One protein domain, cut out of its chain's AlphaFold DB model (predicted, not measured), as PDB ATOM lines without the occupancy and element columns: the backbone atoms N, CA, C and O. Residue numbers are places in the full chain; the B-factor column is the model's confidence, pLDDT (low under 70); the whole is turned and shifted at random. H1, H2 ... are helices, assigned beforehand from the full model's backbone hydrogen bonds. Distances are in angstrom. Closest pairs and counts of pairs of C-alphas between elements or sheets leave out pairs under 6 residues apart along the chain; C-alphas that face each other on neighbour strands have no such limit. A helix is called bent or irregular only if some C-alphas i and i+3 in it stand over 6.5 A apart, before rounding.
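Overview. This is residues 242 to 313 of the 739 residues of the protein "DUF2183 domain-containing protein" of Clavispora lusitaniae (strain ATCC 42720) (UniProt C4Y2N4). Three helices run roughly alongside one another, with H1 in the middle, H2 packed on one side of it and H3 on another, while a long loop leaves H2, reaches out beyond the helix ends and swings back past H1 to the beginning of H3. H1 and H2 form a helical hairpin, and H3 runs opposite to H1, crossing it more steeply. The printed part has 72 residues with three named helices, in the order H1, H2, H3, and no named strand; the class is all helix. The whole is compact, with a radius of gyration of the C-alphas of 12.6 A, and it spans 36 by 24 by 18 A, the loop near Ser 279 reaching farthest along the long axis.

Arrangement. H1, residues 242 to 255, touches both other helices. H2, residues 259 to 268, touches H1 with 15 pairs of C-alphas within 8 A, and the closest are those of Ile 253 and Ala 261, 4.5 A apart. H1 and H2 stand at a shallow tilt of 29 degrees and run opposite ways, as a helical hairpin, their centres 9.9 A apart. H3, residues 299 to 312, touches H1 with 7 pairs of C-alphas within 8 A, and the closest are those of Asn 243 and Leu 312, 6.5 A apart. H1 and H3 stand at a steep tilt of 42 degrees and run opposite ways, their centres 10.0 A apart. H2 and H3 are apart. Every O i to N i+4 pair is within hydrogen-bond range in H1 and H2; in H3 8 of 10 are.

Along the chain. H1 runs from C-alpha 242 at (124.751, 130.426, 90.086) to C-alpha 255 at (129.279, 129.325, 109.387), a length of 19.9 A. H2 runs from Ala 259 to Leu 268 and measures 14.3 A. H3 begins with C-alpha 299 at (127.838, 141.888, 109.625) and ends with C-alpha 312 at (130.575, 137.675, 91.163), 19.1 A away. H3 is irregular, with C-alphas 307 and 310 standing 7.2 A apart, and its line is a rough one.

Size, cuts and confidence. The two C-alphas farthest apart are those of Gly 258 and Ser 279, at 38.8 A, while the first and last printed C-alphas, of Lys 242 and Ala 313, are 12.2 A apart. The printed part has no cut. The link from H1 to H2 is tight, with 3 residues. The link from H2 to H3 is long, with 30 residues, 269 to 298, and has no named element; its C-alphas lie 9 to 22 A from the mean of the C-alphas. The mean pLDDT of the printed part is 74.1, and residues 277 to 299, of which 299 belongs to H3, are under 70.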
ATOM      1  N   LYS A 242     123.304 130.580  89.881       83.38
ATOM      2  CA  LYS A 242     124.751 130.426  90.086       83.38
ATOM      3  C   LYS A 242     125.296 131.333  91.199       83.38
ATOM      4  O   LYS A 242     125.830 130.834  92.184       83.38
ATOM      5  N   ASN A 243     125.060 132.642  91.121       85.75
ATOM      6  CA  ASN A 243     125.621 133.599  92.084       85.75
ATOM      7  C   ASN A 243     124.965 133.491  93.473       85.75
ATOM      8  O   ASN A 243     125.632 133.670  94.492       85.75
ATOM      9  N   ARG A 244     123.682 133.100  93.543       85.12
ATOM     10  CA  ARG A 244     123.025 132.734  94.814       85.12
ATOM     11  C   ARG A 244     123.614 131.462  95.425       85.12
ATOM     12  O   ARG A 244     123.787 131.425  96.641       85.12
ATOM     13  N   LEU A 245     123.927 130.449  94.611       85.62
ATOM     14  CA  LEU A 245     124.585 129.225  95.073       85.62
ATOM     15  C   LEU A 245     125.979 129.534  95.632       85.62
ATOM     16  O   LEU A 245     126.255 129.156  96.765       85.62
ATOM     17  N   ILE A 246     126.808 130.283  94.896       87.44
ATOM     18  CA  ILE A 246     128.156 130.680  95.337       87.44
ATOM     19  C   ILE A 246     128.097 131.396  96.697       87.44
ATOM     20  O   ILE A 246     128.785 130.990  97.633       87.44
ATOM     21  N   LEU A 247     127.210 132.387  96.856       87.81
ATOM     22  CA  LEU A 247     127.002 133.076  98.138       87.81
ATOM     23  C   LEU A 247     126.481 132.145  99.248       87.81
ATOM     24  O   LEU A 247     126.828 132.327 100.414       87.81
ATOM     25  N   SER A 248     125.652 131.149  98.923       86.75
ATOM     26  CA  SER A 248     125.163 130.167  99.901       86.75
ATOM     27  C   SER A 248     126.278 129.237 100.385       86.75
ATOM     28  O   SER A 248     126.397 129.005 101.588       86.75
ATOM     29  N   LEU A 249     127.126 128.749  99.474       88.62
ATOM     30  CA  LEU A 249     128.269 127.890  99.795       88.62
ATOM     31  C   LEU A 249     129.349 128.659 100.570       88.62
ATOM     32  O   LEU A 249     129.849 128.160 101.573       88.62
ATOM     33  N   ALA A 250     129.635 129.904 100.189       88.25
ATOM     34  CA  ALA A 250     130.550 130.785 100.917       88.25
ATOM     35  C   ALA A 250     130.108 131.021 102.374       88.25
ATOM     36  O   ALA A 250     130.892 130.838 103.305       88.25
ATOM     37  N   ARG A 251     128.821 131.331 102.594       88.12
ATOM     38  CA  ARG A 251     128.238 131.403 103.946       88.12
ATOM     39  C   ARG A 251     128.324 130.070 104.683       88.12
ATOM     40  O   ARG A 251     128.565 130.066 105.885       88.12
ATOM     41  N   GLN A 252     128.126 128.944 103.997       87.06
ATOM     42  CA  GLN A 252     128.235 127.617 104.604       87.06
ATOM     43  C   GLN A 252     129.672 127.317 105.062       87.06
ATOM     44  O   GLN A 252     129.836 126.794 106.162       87.06
ATOM     45  N   ILE A 253     130.700 127.702 104.298       86.56
ATOM     46  CA  ILE A 253     132.113 127.561 104.701       86.56
ATOM     47  C   ILE A 253     132.398 128.355 105.980       86.56
ATOM     48  O   ILE A 253     132.935 127.794 106.932       86.56
ATOM     49  N   VAL A 254     131.981 129.626 106.025       85.06
ATOM     50  CA  VAL A 254     132.217 130.528 107.169       85.06
ATOM     51  C   VAL A 254     131.419 130.126 108.416       85.06
ATOM     52  O   VAL A 254     131.916 130.253 109.532       85.06
ATOM     53  N   ARG A 255     130.178 129.642 108.258       83.44
ATOM     54  CA  ARG A 255     129.279 129.325 109.387       83.44
ATOM     55  C   ARG A 255     129.395 127.895 109.917       83.44
ATOM     56  O   ARG A 255     128.997 127.659 111.054       83.44
ATOM     57  N   SER A 256     129.842 126.934 109.108       77.31
ATOM     58  CA  SER A 256     129.883 125.515 109.495       77.31
ATOM     59  C   SER A 256     131.304 125.014 109.757       77.31
ATOM     60  O   SER A 256     132.298 125.623 109.357       77.31
ATOM     61  N   GLN A 257     131.404 123.892 110.464       70.62
ATOM     62  CA  GLN A 257     132.664 123.223 110.779       70.62
ATOM     63  C   GLN A 257     132.594 121.747 110.365       70.62
ATOM     64  O   GLN A 257     131.509 121.189 110.185       70.62
ATOM     65  N   GLY A 258     133.758 121.120 110.185       75.25
ATOM     66  CA  GLY A 258     133.860 119.734 109.732       75.25
ATOM     67  C   GLY A 258     133.277 119.502 108.331       75.25
ATOM     68  O   GLY A 258     133.362 120.358 107.447       75.25
ATOM     69  N   ALA A 259     132.680 118.324 108.131       76.25
ATOM     70  CA  ALA A 259     132.291 117.804 106.817       76.25
ATOM     71  C   ALA A 259     131.366 118.732 106.001       76.25
ATOM     72  O   ALA A 259     131.507 118.805 104.783       76.25
ATOM     73  N   ALA A 260     130.464 119.479 106.648       79.19
ATOM     74  CA  ALA A 260     129.546 120.388 105.955       79.19
ATOM     75  C   ALA A 260     130.269 121.560 105.260       79.19
ATOM     76  O   ALA A 260     129.833 122.005 104.197       79.19
ATOM     77  N   ALA A 261     131.393 122.028 105.814       79.50
ATOM     78  CA  ALA A 261     132.213 123.059 105.185       79.50
ATOM     79  C   ALA A 261     133.068 122.474 104.051       79.50
ATOM     80  O   ALA A 261     133.121 123.056 102.972       79.50
ATOM     81  N   ALA A 262     133.667 121.294 104.255       81.56
ATOM     82  CA  ALA A 262     134.443 120.598 103.223       81.56
ATOM     83  C   ALA A 262     133.591 120.240 101.987       81.56
ATOM     84  O   ALA A 262     134.033 120.398 100.851       81.56
ATOM     85  N   GLN A 263     132.328 119.847 102.186       83.44
ATOM     86  CA  GLN A 263     131.371 119.648 101.092       83.44
ATOM     87  C   GLN A 263     131.041 120.954 100.351       83.44
ATOM     88  O   GLN A 263     130.879 120.930  99.133       83.44
ATOM     89  N   ALA A 264     130.959 122.093 101.047       83.19
ATOM     90  CA  ALA A 264     130.713 123.388 100.410       83.19
ATOM     91  C   ALA A 264     131.924 123.892  99.603       83.19
ATOM     92  O   ALA A 264     131.740 124.426  98.510       83.19
ATOM     93  N   VAL A 265     133.144 123.653 100.100       83.25
ATOM     94  CA  VAL A 265     134.402 123.836  99.356       83.25
ATOM     95  C   VAL A 265     134.376 123.002  98.073       83.25
ATOM     96  O   VAL A 265     134.440 123.560  96.982       83.25
ATOM     97  N   SER A 266     134.159 121.688  98.179       83.31
ATOM     98  CA  SER A 266     134.126 120.784  97.020       83.31
ATOM     99  C   SER A 266     133.046 121.154  95.986       83.31
ATOM    100  O   SER A 266     133.252 120.973  94.789       83.31
ATOM    101  N   GLN A 267     131.915 121.734  96.408       82.75
ATOM    102  CA  GLN A 267     130.897 122.244  95.478       82.75
ATOM    103  C   GLN A 267     131.299 123.556  94.784       82.75
ATOM    104  O   GLN A 267     130.905 123.762  93.637       82.75
ATOM    105  N   LEU A 268     132.093 124.423  95.428       82.06
ATOM    106  CA  LEU A 268     132.652 125.634  94.808       82.06
ATOM    107  C   LEU A 268     133.752 125.331  93.773       82.06
ATOM    108  O   LEU A 268     133.971 126.148  92.883       82.06
ATOM    109  N   GLU A 269     134.387 124.156  93.835       82.06
ATOM    110  CA  GLU A 269     135.362 123.676  92.836       82.06
ATOM    111  C   GLU A 269     134.732 123.265  91.490       82.06
ATOM    112  O   GLU A 269     135.442 122.916  90.545       82.06
ATOM    113  N   ASN A 270     133.403 123.301  91.364       79.69
ATOM    114  CA  ASN A 270     132.719 122.962  90.119       79.69
ATOM    115  C   ASN A 270     133.084 123.970  88.999       79.69
ATOM    116  O   ASN A 270     132.823 125.165  89.153       79.69
ATOM    117  N   PRO A 271     133.633 123.537  87.843       72.50
ATOM    118  CA  PRO A 271     134.057 124.438  86.763       72.50
ATOM    119  C   PRO A 271     132.920 125.264  86.134       72.50
ATOM    120  O   PRO A 271     133.195 126.304  85.538       72.50
ATOM    121  N   ALA A 272     131.651 124.879  86.311       73.00
ATOM    122  CA  ALA A 272     130.505 125.704  85.909       73.00
ATOM    123  C   ALA A 272     130.363 127.002  86.738       73.00
ATOM    124  O   ALA A 272     129.696 127.948  86.313       73.00
ATOM    125  N   LEU A 273     131.003 127.083  87.911       75.44
ATOM    126  CA  LEU A 273     130.976 128.239  88.816       75.44
ATOM    127  C   LEU A 273     132.071 129.278  88.498       75.44
ATOM    128  O   LEU A 273     132.591 129.932  89.401       75.44
ATOM    129  N   ARG A 274     132.423 129.425  87.213       76.50
ATOM    130  CA  ARG A 274     133.330 130.476  86.724       76.50
ATOM    131  C   ARG A 274     132.728 131.881  86.791       76.50
ATOM    132  O   ARG A 274     131.516 132.015  86.932       76.50
ATOM    133  N   GLN A 275     133.542 132.917  86.615       77.62
ATOM    134  CA  GLN A 275     133.042 134.282  86.416       77.62
ATOM    135  C   GLN A 275     132.204 134.394  85.121       77.62
ATOM    136  O   GLN A 275     132.479 133.693  84.148       77.62
ATOM    137  N   ASP A 276     131.168 135.238  85.127       75.06
ATOM    138  CA  ASP A 276     130.310 135.513  83.962       75.06
ATOM    139  C   ASP A 276     130.880 136.700  83.153       75.06
ATOM    140  O   ASP A 276     131.248 137.723  83.736       75.06
ATOM    141  N   SER A 277     130.890 136.634  81.819       69.06
ATOM    142  CA  SER A 277     131.068 137.819  80.961       69.06
ATOM    143  C   SER A 277     129.728 138.524  80.690       69.06
ATOM    144  O   SER A 277     128.648 137.962  80.882       69.06
ATOM    145  N   VAL A 278     129.762 139.784  80.245       66.50
ATOM    146  CA  VAL A 278     128.545 140.532  79.869       66.50
ATOM    147  C   VAL A 278     127.872 139.969  78.611       66.50
ATOM    148  O   VAL A 278     126.650 140.068  78.497       66.50
ATOM    149  N   SER A 279     128.640 139.360  77.703       58.88
ATOM    150  CA  SER A 279     128.141 138.755  76.459       58.88
ATOM    151  C   SER A 279     127.520 137.363  76.643       58.88
ATOM    152  O   SER A 279     126.836 136.883  75.740       58.88
ATOM    153  N   GLU A 280     127.723 136.707  77.788       59.78
ATOM    154  CA  GLU A 280     127.094 135.421  78.098       59.78
ATOM    155  C   GLU A 280     125.665 135.600  78.632       59.78
ATOM    156  O   GLU A 280     125.403 136.339  79.585       59.78
ATOM    157  N   THR A 281     124.717 134.849  78.066       56.81
ATOM    158  CA  THR A 281     123.426 134.621  78.722       56.81
ATOM    159  C   THR A 281     123.664 133.791  79.987       56.81
ATOM    160  O   THR A 281     124.233 132.708  79.871       56.81
ATOM    161  N   PRO A 282     123.237 134.231  81.186       54.00
ATOM    162  CA  PRO A 282     123.575 133.534  82.425       54.00
ATOM    163  C   PRO A 282     122.936 132.140  82.469       54.00
ATOM    164  O   PRO A 282     121.710 132.027  82.489       54.00
ATOM    165  N   ASP A 283     123.764 131.092  82.539       51.88
ATOM    166  CA  ASP A 283     123.345 129.684  82.509       51.88
ATOM    167  C   ASP A 283     122.406 129.320  83.674       51.88
ATOM    168  O   ASP A 283     122.822 128.971  84.784       51.88
ATOM    169  N   THR A 284     121.095 129.397  83.433       51.53
ATOM    170  CA  THR A 284     120.073 129.113  84.451       51.53
ATOM    171  C   THR A 284     119.606 127.661  84.497       51.53
ATOM    172  O   THR A 284     118.981 127.281  85.488       51.53
ATOM    173  N   GLU A 285     119.870 126.859  83.466       46.25
ATOM    174  CA  GLU A 285     119.181 125.580  83.226       46.25
ATOM    175  C   GLU A 285     119.683 124.416  84.109       46.25
ATOM    176  O   GLU A 285     118.875 123.628  84.597       46.25
ATOM    177  N   SER A 286     120.996 124.318  84.360       48.44
ATOM    178  CA  SER A 286     121.641 123.036  84.726       48.44
ATOM    179  C   SER A 286     122.148 122.903  86.173       48.44
ATOM    180  O   SER A 286     122.805 121.914  86.501       48.44
ATOM    181  N   ILE A 287     121.896 123.878  87.054       53.66
ATOM    182  CA  ILE A 287     122.466 123.902  88.417       53.66
ATOM    183  C   ILE A 287     121.441 123.412  89.453       53.66
ATOM    184  O   ILE A 287     120.357 123.983  89.583       53.66
ATOM    185  N   SER A 288     121.809 122.377  90.216       51.19
ATOM    186  CA  SER A 288     120.956 121.762  91.246       51.19
ATOM    187  C   SER A 288     120.584 122.730  92.379       51.19
ATOM    188  O   SER A 288     121.380 123.568  92.805       51.19
ATOM    189  N   SER A 289     119.362 122.598  92.896       46.25
ATOM    190  CA  SER A 289     118.818 123.458  93.947       46.25
ATOM    191  C   SER A 289     119.311 123.054  95.341       46.25
ATOM    192  O   SER A 289     118.670 122.257  96.029       46.25
ATOM    193  N   VAL A 290     120.413 123.656  95.792       49.59
ATOM    194  CA  VAL A 290     120.767 123.679  97.222       49.59
ATOM    195  C   VAL A 290     119.668 124.434  97.995       49.59
ATOM    196  O   VAL A 290     119.239 125.500  97.537       49.59
ATOM    197  N   PRO A 291     119.169 123.910  99.134       46.81
ATOM    198  CA  PRO A 291     118.124 124.574  99.908       46.81
ATOM    199  C   PRO A 291     118.597 125.949 100.416       46.81
ATOM    200  O   PRO A 291     119.749 126.086 100.833       46.81
ATOM    201  N   PRO A 292     117.734 126.982 100.402       47.62
ATOM    202  CA  PRO A 292     118.139 128.336 100.758       47.62
ATOM    203  C   PRO A 292     118.474 128.441 102.250       47.62
ATOM    204  O   PRO A 292     117.588 128.383 103.103       47.62
ATOM    205  N   VAL A 293     119.754 128.662 102.563       53.94
ATOM    206  CA  VAL A 293     120.190 129.048 103.912       53.94
ATOM    207  C   VAL A 293     119.509 130.378 104.277       53.94
ATOM    208  O   VAL A 293     119.612 131.335 103.501       53.94
ATOM    209  N   PRO A 294     118.806 130.481 105.423       53.53
ATOM    210  CA  PRO A 294     118.052 131.682 105.758       53.53
ATOM    211  C   PRO A 294     118.974 132.907 105.942       53.53
ATOM    212  O   PRO A 294     120.047 132.794 106.554       53.53
ATOM    213  N   PRO A 295     118.567 134.092 105.442       49.12
ATOM    214  CA  PRO A 295     119.352 135.317 105.549       49.12
ATOM    215  C   PRO A 295     119.275 135.898 106.968       49.12
ATOM    216  O   PRO A 295     118.394 136.691 107.299       49.12
ATOM    217  N   SER A 296     120.230 135.524 107.815       50.97
ATOM    218  CA  SER A 296     120.511 136.219 109.072       50.97
ATOM    219  C   SER A 296     121.162 137.574 108.789       50.97
ATOM    220  O   SER A 296     122.195 137.632 108.125       50.97
ATOM    221  N   ARG A 297     120.593 138.662 109.324       53.41
ATOM    222  CA  ARG A 297     121.155 140.022 109.235       53.41
ATOM    223  C   ARG A 297     122.369 140.176 110.165       53.41
ATOM    224  O   ARG A 297     122.250 140.776 111.227       53.41
ATOM    225  N   GLY A 298     123.502 139.589 109.787       63.53
ATOM    226  CA  GLY A 298     124.783 139.716 110.486       63.53
ATOM    227  C   GLY A 298     125.826 140.436 109.632       63.53
ATOM    228  O   GLY A 298     125.800 140.340 108.407       63.53
ATOM    229  N   GLU A 299     126.760 141.127 110.279       66.69
ATOM    230  CA  GLU A 299     127.838 141.888 109.625       66.69
ATOM    231  C   GLU A 299     128.753 140.983 108.782       66.69
ATOM    232  O   GLU A 299     129.161 141.348 107.680       66.69
ATOM    233  N   SER A 300     128.977 139.744 109.233       74.00
ATOM    234  CA  SER A 300     129.710 138.717 108.483       74.00
ATOM    235  C   SER A 300     129.072 138.377 107.130       74.00
ATOM    236  O   SER A 300     129.788 138.076 106.182       74.00
ATOM    237  N   ASP A 301     127.750 138.482 106.989       80.12
ATOM    238  CA  ASP A 301     127.057 138.231 105.719       80.12
ATOM    239  C   ASP A 301     127.229 139.371 104.705       80.12
ATOM    240  O   ASP A 301     127.117 139.143 103.498       80.12
ATOM    241  N   VAL A 302     127.511 140.582 105.196       85.56
ATOM    242  CA  VAL A 302     127.898 141.741 104.383       85.56
ATOM    243  C   VAL A 302     129.354 141.577 103.952       85.56
ATOM    244  O   VAL A 302     129.629 141.589 102.756       85.56
ATOM    245  N   LEU A 303     130.259 141.283 104.895       88.62
ATOM    246  CA  LEU A 303     131.680 141.042 104.621       88.62
ATOM    247  C   LEU A 303     131.895 139.935 103.573       88.62
ATOM    248  O   LEU A 303     132.580 140.158 102.578       88.62
ATOM    249  N   VAL A 304     131.251 138.774 103.741       89.31
ATOM    250  CA  VAL A 304     131.335 137.643 102.795       89.31
ATOM    251  C   VAL A 304     130.838 138.029 101.399       89.31
ATOM    252  O   VAL A 304     131.431 137.617 100.404       89.31
ATOM    253  N   ARG A 305     129.759 138.820 101.303       89.31
ATOM    254  CA  ARG A 305     129.233 139.307 100.015       89.31
ATOM    255  C   ARG A 305     130.215 140.270  99.352       89.31
ATOM    256  O   ARG A 305     130.452 140.151  98.154       89.31
ATOM    257  N   ASP A 306     130.771 141.200 100.119       89.75
ATOM    258  CA  ASP A 306     131.567 142.309  99.591       89.75
ATOM    259  C   ASP A 306     132.964 141.835  99.173       89.75
ATOM    260  O   ASP A 306     133.432 142.189  98.092       89.75
ATOM    261  N   ARG A 307     133.564 140.900  99.926       90.94
ATOM    262  CA  ARG A 307     134.793 140.197  99.515       90.94
ATOM    263  C   ARG A 307     134.607 139.288  98.295       90.94
ATOM    264  O   ARG A 307     135.570 139.033  97.577       90.94
ATOM    265  N   LEU A 308     133.385 138.820  98.026       90.44
ATOM    266  CA  LEU A 308     133.050 138.059  96.815       90.44
ATOM    267  C   LEU A 308     132.587 138.922  95.637       90.44
ATOM    268  O   LEU A 308     132.460 138.395  94.532       90.44
ATOM    269  N   ALA A 309     132.355 140.223  95.824       90.06
ATOM    270  CA  ALA A 309     131.850 141.085  94.758       90.06
ATOM    271  C   ALA A 309     132.728 141.067  93.483       90.06
ATOM    272  O   ALA A 309     132.140 140.943  92.408       90.06
ATOM    273  N   PRO A 310     134.081 141.066  93.545       89.75
ATOM    274  CA  PRO A 310     134.928 140.964  92.348       89.75
ATOM    275  C   PRO A 310     134.831 139.619  91.607       89.75
ATOM    276  O   PRO A 310     134.971 139.585  90.388       89.75
ATOM    277  N   PHE A 311     134.554 138.519  92.318       87.88
ATOM    278  CA  PHE A 311     134.364 137.185  91.726       87.88
ATOM    279  C   PHE A 311     132.965 136.994  91.119       87.88
ATOM    280  O   PHE A 311     132.789 136.191  90.206       87.88
ATOM    281  N   LEU A 312     131.963 137.711  91.640       88.88
ATOM    282  CA  LEU A 312     130.575 137.675  91.163       88.88
ATOM    283  C   LEU A 312     130.282 138.734  90.088       88.88
ATOM    284  O   LEU A 312     129.267 138.637  89.397       88.88
ATOM    285  N   ALA A 313     131.133 139.755  89.975       89.62
ATOM    286  CA  ALA A 313     131.094 140.790  88.948       89.62
ATOM    287  C   ALA A 313     131.135 140.207  87.530       89.62
ATOM    288  O   ALA A 313     131.681 139.127  87.306       89.62
TER     289      ALA A 313